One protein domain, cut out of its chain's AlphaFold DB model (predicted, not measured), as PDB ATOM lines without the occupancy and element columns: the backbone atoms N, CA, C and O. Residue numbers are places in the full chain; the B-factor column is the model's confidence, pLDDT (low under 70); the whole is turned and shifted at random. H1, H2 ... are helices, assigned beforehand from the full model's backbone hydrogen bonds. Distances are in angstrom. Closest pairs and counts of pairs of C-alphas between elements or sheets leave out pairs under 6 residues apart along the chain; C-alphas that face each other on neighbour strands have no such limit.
ATOM      1  N   TRP A   5      -2.847  11.166 -11.380       94.56
ATOM      2  CA  TRP A   5      -3.863  11.275 -10.326       94.56
ATOM      3  C   TRP A   5      -3.702  12.542  -9.475       94.56
ATOM      4  O   TRP A   5      -4.658  13.297  -9.291       94.56
ATOM      5  N   THR A   6      -2.476  12.826  -9.023       94.88
ATOM      6  CA  THR A   6      -2.167  14.047  -8.262       94.88
ATOM      7  C   THR A   6      -2.483  15.303  -9.081       94.88
ATOM      8  O   THR A   6      -3.119  16.229  -8.578       94.88
ATOM      9  N   ASN A   7      -2.085  15.334 -10.356       95.62
ATOM     10  CA  ASN A   7      -2.333  16.467 -11.247       95.62
ATOM     11  C   ASN A   7      -3.829  16.702 -11.481       95.62
ATOM     12  O   ASN A   7      -4.248  17.855 -11.523       95.62
ATOM     13  N   ALA A   8      -4.625  15.636 -11.613       96.25
ATOM     14  CA  ALA A   8      -6.071  15.743 -11.776       96.25
ATOM     15  C   ALA A   8      -6.718  16.403 -10.550       96.25
ATOM     16  O   ALA A   8      -7.379  17.427 -10.695       96.25
ATOM     17  N   LEU A   9      -6.429  15.914  -9.337       96.62
ATOM     18  CA  LEU A   9      -6.980  16.489  -8.101       96.62
ATOM     19  C   LEU A   9      -6.565  17.950  -7.881       96.62
ATOM     20  O   LEU A   9      -7.381  18.778  -7.471       96.62
ATOM     21  N   LEU A  10      -5.300  18.289  -8.150       97.06
ATOM     22  CA  LEU A  10      -4.835  19.678  -8.064       97.06
ATOM     23  C   LEU A  10      -5.415  20.552  -9.189       97.06
ATOM     24  O   LEU A  10      -5.530  21.767  -9.019       97.06
ATOM     25  N   GLY A  11      -5.766  19.970 -10.337       97.38
ATOM     26  CA  GLY A  11      -6.509  20.626 -11.414       97.38
ATOM     27  C   GLY A  11      -7.933  20.975 -10.983       97.38
ATOM     28  O   GLY A  11      -8.301  22.150 -11.011       97.38
ATOM     29  N   ASP A  12      -8.677  19.992 -10.476       98.00
ATOM     30  CA  ASP A  12     -10.044  20.160  -9.968       98.00
ATOM     31  C   ASP A  12     -10.102  21.226  -8.862       98.00
ATOM     32  O   ASP A  12     -10.953  22.118  -8.872       98.00
ATOM     33  N   ALA A  13      -9.139  21.197  -7.933       97.56
ATOM     34  CA  ALA A  13      -9.027  22.198  -6.877       97.56
ATOM     35  C   ALA A  13      -8.890  23.628  -7.435       97.56
ATOM     36  O   ALA A  13      -9.508  24.557  -6.913       97.56
ATOM     37  N   ARG A  14      -8.119  23.826  -8.512       97.12
ATOM     38  CA  ARG A  14      -7.963  25.142  -9.157       97.12
ATOM     39  C   ARG A  14      -9.254  25.614  -9.812       97.12
ATOM     40  O   ARG A  14      -9.604  26.784  -9.660       97.12
ATOM     41  N   GLU A  15      -9.975  24.733 -10.499       97.50
ATOM     42  CA  GLU A  15     -11.277  25.069 -11.089       97.50
ATOM     43  C   GLU A  15     -12.291  25.482 -10.012       97.50
ATOM     44  O   GLU A  15     -12.993  26.486 -10.158       97.50
ATOM     45  N   LEU A  16     -12.308  24.772  -8.880       96.81
ATOM     46  CA  LEU A  16     -13.166  25.089  -7.738       96.81
ATOM     47  C   LEU A  16     -12.810  26.436  -7.087       96.81
ATOM     48  O   LEU A  16     -13.717  27.202  -6.753       96.81
ATOM     49  N   ILE A  17     -11.521  26.773  -6.967       94.25
ATOM     50  CA  ILE A  17     -11.071  28.097  -6.498       94.25
ATOM     51  C   ILE A  17     -11.580  29.203  -7.425       94.25
ATOM     52  O   ILE A  17     -12.108  30.205  -6.942       94.25
ATOM     53  N   LEU A  18     -11.463  29.025  -8.746       94.06
ATOM     54  CA  LEU A  18     -11.955  29.996  -9.731       94.06
ATOM     55  C   LEU A  18     -13.477  30.187  -9.639       94.06
ATOM     56  O   LEU A  18     -13.971  31.294  -9.847       94.06
ATOM     57  N   ALA A  19     -14.209  29.136  -9.268       94.62
ATOM     58  CA  ALA A  19     -15.642  29.186  -8.989       94.62
ATOM     59  C   ALA A  19     -15.994  29.732  -7.586       94.62
ATOM     60  O   ALA A  19     -17.174  29.810  -7.240       94.62
ATOM     61  N   GLY A  20     -15.006  30.089  -6.757       93.38
ATOM     62  CA  GLY A  20     -15.206  30.573  -5.387       93.38
ATOM     63  C   GLY A  20     -15.649  29.495  -4.388       93.38
ATOM     64  O   GLY A  20     -16.162  29.837  -3.320       93.38
ATOM     65  N   ARG A  21     -15.471  28.212  -4.728       96.38
ATOM     66  CA  ARG A  21     -15.858  27.044  -3.924       96.38
ATOM     67  C   ARG A  21     -14.667  26.505  -3.130       96.38
ATOM     68  O   ARG A  21     -14.049  25.506  -3.498       96.38
ATOM     69  N   TYR A  22     -14.310  27.199  -2.055       96.06
ATOM     70  CA  TYR A  22     -13.079  26.938  -1.307       96.06
ATOM     71  C   TYR A  22     -13.105  25.652  -0.476       96.06
ATOM     72  O   TYR A  22     -12.054  25.039  -0.313       96.06
ATOM     73  N   ARG A  23     -14.265  25.217   0.036       95.31
ATOM     74  CA  ARG A  23     -14.345  23.981   0.839       95.31
ATOM     75  C   ARG A  23     -14.059  22.723   0.011       95.31
ATOM     76  O   ARG A  23     -13.101  22.032   0.342       95.31
ATOM     77  N   PRO A  24     -14.768  22.454  -1.103       96.38
ATOM     78  CA  PRO A  24     -14.464  21.282  -1.921       96.38
ATOM     79  C   PRO A  24     -13.080  21.380  -2.580       96.38
ATOM     80  O   PRO A  24     -12.434  20.357  -2.781       96.38
ATOM     81  N   ALA A  25     -12.583  22.590  -2.880       97.31
ATOM     82  CA  ALA A  25     -11.206  22.755  -3.348       97.31
ATOM     83  C   ALA A  25     -10.200  22.275  -2.292       97.31
ATOM     84  O   ALA A  25      -9.225  21.595  -2.619       97.31
ATOM     85  N   LEU A  26     -10.443  22.617  -1.023       96.94
ATOM     86  CA  LEU A  26      -9.611  22.172   0.084       96.94
ATOM     87  C   LEU A  26      -9.670  20.652   0.243       96.94
ATOM     88  O   LEU A  26      -8.623  20.048   0.436       96.94
ATOM     89  N   ASP A  27     -10.840  20.029   0.094       95.94
ATOM     90  CA  ASP A  27     -10.995  18.569   0.179       95.94
ATOM     91  C   ASP A  27     -10.130  17.827  -0.858       95.94
ATOM     92  O   ASP A  27      -9.448  16.849  -0.522       95.94
ATOM     93  N   CYS A  28     -10.078  18.323  -2.102       97.31
ATOM     94  CA  CYS A  28      -9.192  17.792  -3.145       97.31
ATOM     95  C   CYS A  28      -7.716  17.869  -2.722       97.31
ATOM     96  O   CYS A  28      -6.984  16.879  -2.794       97.31
ATOM     97  N   VAL A  29      -7.275  19.031  -2.232       97.31
ATOM     98  CA  VAL A  29      -5.879  19.242  -1.816       97.31
ATOM     99  C   VAL A  29      -5.528  18.424  -0.574       97.31
ATOM    100  O   VAL A  29      -4.452  17.836  -0.502       97.31
ATOM    101  N   LEU A  30      -6.440  18.334   0.390       96.12
ATOM    102  CA  LEU A  30      -6.273  17.546   1.606       96.12
ATOM    103  C   LEU A  30      -6.183  16.043   1.315       96.12
ATOM    104  O   LEU A  30      -5.472  15.336   2.027       96.12
ATOM    105  N   THR A  31      -6.849  15.561   0.263       95.69
ATOM    106  CA  THR A  31      -6.701  14.182  -0.231       95.69
ATOM    107  C   THR A  31      -5.283  13.936  -0.744       95.69
ATOM    108  O   THR A  31      -4.653  12.948  -0.367       95.69
ATOM    109  N   VAL A  32      -4.730  14.870  -1.526       96.38
ATOM    110  CA  VAL A  32      -3.334  14.796  -1.982       96.38
ATOM    111  C   VAL A  32      -2.366  14.862  -0.799       96.38
ATOM    112  O   VAL A  32      -1.459  14.041  -0.722       96.38
ATOM    113  N   LEU A  33      -2.570  15.777   0.154       95.25
ATOM    114  CA  LEU A  33      -1.715  15.915   1.341       95.25
ATOM    115  C   LEU A  33      -1.792  14.707   2.287       95.25
ATOM    116  O   LEU A  33      -0.840  14.450   3.017       95.25
ATOM    117  N   SER A  34      -2.886  13.941   2.269       93.94
ATOM    118  CA  SER A  34      -2.966  12.669   2.990       93.94
ATOM    119  C   SER A  34      -2.006  11.617   2.419       93.94
ATOM    120  O   SER A  34      -1.475  10.817   3.184       93.94
ATOM    121  N   VAL A  35      -1.749  11.623   1.107       94.31
ATOM    122  CA  VAL A  35      -0.817  10.682   0.457       94.31
ATOM    123  C   VAL A  35       0.607  11.246   0.416       94.31
ATOM    124  O   VAL A  35       1.566  10.563   0.763       94.31
ATOM    125  N   HIS A  36       0.741  12.518   0.039       94.25
ATOM    126  CA  HIS A  36       2.004  13.216  -0.190       94.25
ATOM    127  C   HIS A  36       2.084  14.488   0.679       94.25
ATOM    128  O   HIS A  36       1.991  15.602   0.155       94.25
ATOM    129  N   PRO A  37       2.280  14.373   2.009       92.69
ATOM    130  CA  PRO A  37       2.181  15.508   2.939       92.69
ATOM    131  C   PRO A  37       3.204  16.621   2.677       92.69
ATOM    132  O   PRO A  37       2.942  17.787   2.963       92.69
ATOM    133  N   ALA A  38       4.354  16.275   2.093       91.75
ATOM    134  CA  ALA A  38       5.431  17.207   1.764       91.75
ATOM    135  C   ALA A  38       5.370  17.745   0.318       91.75
ATOM    136  O   ALA A  38       6.327  18.376  -0.139       91.75
ATOM    137  N   LEU A  39       4.294  17.482  -0.438       93.00
ATOM    138  CA  LEU A  39       4.182  17.958  -1.817       93.00
ATOM    139  C   LEU A  39       3.997  19.481  -1.845       93.00
ATOM    140  O   LEU A  39       2.917  19.991  -1.549       93.00
ATOM    141  N   ALA A  40       5.049  20.201  -2.246       90.94
ATOM    142  CA  ALA A  40       5.089  21.665  -2.234       90.94
ATOM    143  C   ALA A  40       3.897  22.309  -2.962       90.94
ATOM    144  O   ALA A  40       3.260  23.195  -2.407       90.94
ATOM    145  N   GLU A  41       3.534  21.813  -4.147       92.38
ATOM    146  CA  GLU A  41       2.423  22.364  -4.934       92.38
ATOM    147  C   GLU A  41       1.066  22.234  -4.223       92.38
ATOM    148  O   GLU A  41       0.257  23.161  -4.239       92.38
ATOM    149  N   ALA A  42       0.828  21.112  -3.536       95.12
ATOM    150  CA  ALA A  42      -0.372  20.933  -2.724       95.12
ATOM    151  C   ALA A  42      -0.357  21.856  -1.495       95.12
ATOM    152  O   ALA A  42      -1.379  22.455  -1.166       95.12
ATOM    153  N   GLN A  43       0.799  22.034  -0.843       92.69
ATOM    154  CA  GLN A  43       0.940  22.962   0.285       92.69
ATOM    155  C   GLN A  43       0.711  24.428  -0.133       92.69
ATOM    156  O   GLN A  43       0.041  25.175   0.582       92.69
ATOM    157  N   GLU A  44       1.225  24.841  -1.293       91.06
ATOM    158  CA  GLU A  44       1.011  26.175  -1.869       91.06
ATOM    159  C   GLU A  44      -0.468  26.411  -2.204       91.06
ATOM    160  O   GLU A  44      -1.039  27.443  -1.835       91.06
ATOM    161  N   LEU A  45      -1.119  25.430  -2.841       93.75
ATOM    162  CA  LEU A  45      -2.536  25.518  -3.180       93.75
ATOM    163  C   LEU A  45      -3.418  25.548  -1.923       93.75
ATOM    164  O   LEU A  45      -4.328  26.374  -1.838       93.75
ATOM    165  N   ALA A  46      -3.106  24.736  -0.909       95.12
ATOM    166  CA  ALA A  46      -3.778  24.779   0.388       95.12
ATOM    167  C   ALA A  46      -3.640  26.158   1.053       95.12
ATOM    168  O   ALA A  46      -4.630  26.708   1.535       95.12
ATOM    169  N   ALA A  47      -2.443  26.757   1.037       92.19
ATOM    170  CA  ALA A  47      -2.228  28.096   1.580       92.19
ATOM    171  C   ALA A  47      -3.053  29.161   0.833       92.19
ATOM    172  O   ALA A  47      -3.623  30.049   1.467       92.19
ATOM    173  N   SER A  48      -3.176  29.050  -0.496       91.12
ATOM    174  CA  SER A  48      -4.044  29.924  -1.296       91.12
ATOM    175  C   SER A  48      -5.517  29.784  -0.906       91.12
ATOM    176  O   SER A  48      -6.183  30.787  -0.633       91.12
ATOM    177  N   ILE A  49      -6.015  28.549  -0.805       94.25
ATOM    178  CA  ILE A  49      -7.401  28.265  -0.417       94.25
ATOM    179  C   ILE A  49      -7.689  28.807   0.983       94.25
ATOM    180  O   ILE A  49      -8.694  29.485   1.179       94.25
ATOM    181  N   VAL A  50      -6.792  28.576   1.944       93.19
ATOM    182  CA  VAL A  50      -6.914  29.097   3.311       93.19
ATOM    183  C   VAL A  50      -6.914  30.625   3.319       93.19
ATOM    184  O   VAL A  50      -7.749  31.232   3.986       93.19
ATOM    185  N   TYR A  51      -6.018  31.268   2.565       89.88
ATOM    186  CA  TYR A  51      -5.947  32.729   2.488       89.88
ATOM    187  C   TYR A  51      -7.251  33.346   1.974       89.88
ATOM    188  O   TYR A  51      -7.788  34.266   2.594       89.88
ATOM    189  N   HIS A  52      -7.762  32.839   0.851       90.44
ATOM    190  CA  HIS A  52      -8.965  33.374   0.220       90.44
ATOM    191  C   HIS A  52     -10.241  32.962   0.960       90.44
ATOM    192  O   HIS A  52     -11.115  33.798   1.191       90.44
ATOM    193  N   GLY A  53     -10.325  31.706   1.392       92.19
ATOM    194  CA  GLY A  53     -11.474  31.133   2.084       92.19
ATOM    195  C   GLY A  53     -11.644  31.611   3.530       92.19
ATOM    196  O   GLY A  53     -12.761  31.601   4.038       92.19
ATOM    197  N   ALA A  54     -10.588  32.096   4.190       89.00
ATOM    198  CA  ALA A  54     -10.695  32.740   5.505       89.00
ATOM    199  C   ALA A  54     -11.196  34.200   5.437       89.00
ATOM    200  O   ALA A  54     -11.418  34.834   6.473       89.00
ATOM    201  N   GLY A  55     -11.327  34.771   4.235       85.75
ATOM    202  CA  GLY A  55     -11.800  36.138   4.041       85.75
ATOM    203  C   GLY A  55     -13.289  36.291   4.358       85.75
ATOM    204  O   GLY A  55     -14.108  35.478   3.948       85.75
ATOM    205  N   GLN A  56     -13.671  37.393   5.015       80.06
ATOM    206  CA  GLN A  56     -15.083  37.702   5.313       80.06
ATOM    207  C   GLN A  56     -15.954  37.885   4.060       80.06
ATOM    208  O   GLN A  56     -17.175  37.823   4.143       80.06
ATOM    209  N   SER A  57     -15.329  38.137   2.910       85.25
ATOM    210  CA  SER A  57     -15.999  38.325   1.619       85.25
ATOM    211  C   SER A  57     -15.966  37.074   0.738       85.25
ATOM    212  O   SER A  57     -16.356  37.153  -0.425       85.25
ATOM    213  N   ALA A  58     -15.470  35.941   1.244       87.38
ATOM    214  CA  ALA A  58     -15.506  34.687   0.507       87.38
ATOM    215  C   ALA A  58     -16.962  34.256   0.281       87.38
ATOM    216  O   ALA A  58     -17.773  34.299   1.204       87.38
ATOM    217  N   VAL A  59     -17.282  33.830  -0.944       88.38
ATOM    218  CA  VAL A  59     -18.614  33.308  -1.295       88.38
ATOM    219  C   VAL A  59     -18.933  32.065  -0.463       88.38
ATOM    220  O   VAL A  59     -20.032  31.930   0.066       88.38
ATOM    221  N   GLU A  60     -17.941  31.193  -0.295       91.06
ATOM    222  CA  GLU A  60     -18.003  30.023   0.571       91.06
ATOM    223  C   GLU A  60     -16.868  30.098   1.608       91.06
ATOM    224  O   GLU A  60     -15.775  29.582   1.366       91.06
ATOM    225  N   PRO A  61     -17.071  30.776   2.753       92.00
ATOM    226  CA  PRO A  61     -16.021  30.904   3.751       92.00
ATOM    227  C   PRO A  61     -15.703  29.543   4.377       92.00
ATOM    228  O   PRO A  61     -16.603  28.730   4.634       92.00
ATOM    229  N   LEU A  62     -14.424  29.315   4.659       93.69
ATOM    230  CA  LEU A  62     -13.975  28.179   5.458       93.69
ATOM    231  C   LEU A  62     -14.465  28.367   6.896       93.69
ATOM    232  O   LEU A  62     -14.380  29.458   7.463       93.69
ATOM    233  N   THR A  63     -14.992  27.304   7.489       90.62
ATOM    234  CA  THR A  63     -15.387  27.305   8.894       90.62
ATOM    235  C   THR A  63     -14.176  27.004   9.774       90.62
ATOM    236  O   THR A  63     -13.073  26.705   9.306       90.62
ATOM    237  N   ALA A  64     -14.372  27.069  11.090       86.69
ATOM    238  CA  ALA A  64     -13.325  26.698  12.029       86.69
ATOM    239  C   ALA A  64     -12.899  25.223  11.859       86.69
ATOM    240  O   ALA A  64     -11.725  24.920  12.049       86.69
ATOM    241  N   ARG A  65     -13.811  24.335  11.433       88.81
ATOM    242  CA  ARG A  65     -13.515  22.919  11.172       88.81
ATOM    243  C   ARG A  65     -12.427  22.759  10.114       88.81
ATOM    244  O   ARG A  65     -11.439  22.081  10.375       88.81
ATOM    245  N   GLU A  66     -12.590  23.389   8.953       92.12
ATOM    246  CA  GLU A  66     -11.617  23.281   7.861       92.12
ATOM    247  C   GLU A  66     -10.324  24.026   8.198       92.12
ATOM    248  O   GLU A  66      -9.226  23.532   7.959       92.12
ATOM    249  N   MET A  67     -10.444  25.205   8.816       90.88
ATOM    250  CA  MET A  67      -9.285  26.016   9.182       90.88
ATOM    251  C   MET A  67      -8.362  25.312  10.173       90.88
ATOM    252  O   MET A  67      -7.164  25.584  10.145       90.88
ATOM    253  N   TRP A  68      -8.890  24.448  11.043       91.00
ATOM    254  CA  TRP A  68      -8.135  23.719  12.065       91.00
ATOM    255  C   TRP A  68      -7.757  22.286  11.677       91.00
ATOM    256  O   TRP A  68      -7.221  21.576  12.523       91.00
ATOM    257  N   ASP A  69      -7.955  21.880  10.416       93.44
ATOM    258  CA  ASP A  69      -7.505  20.564   9.948       93.44
ATOM    259  C   ASP A  69      -5.999  20.385  10.209       93.44
ATOM    260  O   ASP A  69      -5.180  21.241   9.850       93.44
TER     261      ASP A  69
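This is residues 5 to 69 of the 258 residues of an uncharacterized protein of Kibdelosporangium sp. MJ126-NF4 (UniProt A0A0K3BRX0). Three helices of equal residue count, H1, H2 and H3, make a small up-and-down bundle, their centres set in a triangle, with H2 joined to each of the other two by a tight turn. A looser stretch, residues 54 to 63, then leads from the end of H3 to the very short H4, which lies on the side of H2 and H3 away from H1. The printed part has 65 residues with four named helices, in the order H1, H2, H3, H4, and no named strand; the class is all helix. The whole is compact, with a radius of gyration of the C-alphas of 10.8 A, and rounded, spanning 31 by 23 by 15 A.

H1, residues 5 to 18, begins at C-alpha 5 at (-3.863, 11.275, -10.326) and is 20.4 A long from first to last C-alpha. H2, residues 22 to 35, is also 20.4 A long and begins at C-alpha 22 at (-13.079, 26.938, -1.307). H3, residues 40 to 53, is 19.6 A long. H4, residues 64 to 67, is 5.0 A long and ends at C-alpha 67 at (-9.285, 26.016, 9.182).

H1, H2 and H3 form a bundle, up and down, each helix running against the one before it. H1 and H2 form a helical hairpin and touch, with the closest C-alphas, those of Ala 13 and Ala 25, 4.2 A apart. Their tilt is a shallow 19 degrees, opposite ways. H2 and H3 form a second helical hairpin and touch, closest at the C-alphas of Tyr 22 and Gly 53, 5.6 A apart; they stand at a shallow tilt of 24 degrees, opposite ways. H1 and H3 only just touch, with 3 pairs of C-alphas within 8 A, the closest being those of Leu 10 and Ala 42 at 7.1 A; they run the same way at a shallow tilt of 22 degrees. H4 is close to H2 but not clearly touching it, the closest C-alphas being those of Arg 23 and Glu 66 at 7.6 A. H4 is likewise close to H3 but not clearly touching, with the C-alphas of Val 50 and Met 67 closest at 7.0 A. H1 and H4 are apart. In H1 and H3 every O i to N i+4 pair is within hydrogen-bond range, in H2 9 of 10 are, and H4 is too short for such a pair.

The two C-alphas farthest apart are those of Trp 5 and Gln 56, at 32.7 A. The printed part has no cut. The links from H1 to H2 and from H2 to H3 are tight, and the link from H3 to H4, with 10 residues, is short. The mean pLDDT of the printed part is 93.4, and no printed residue is under 70.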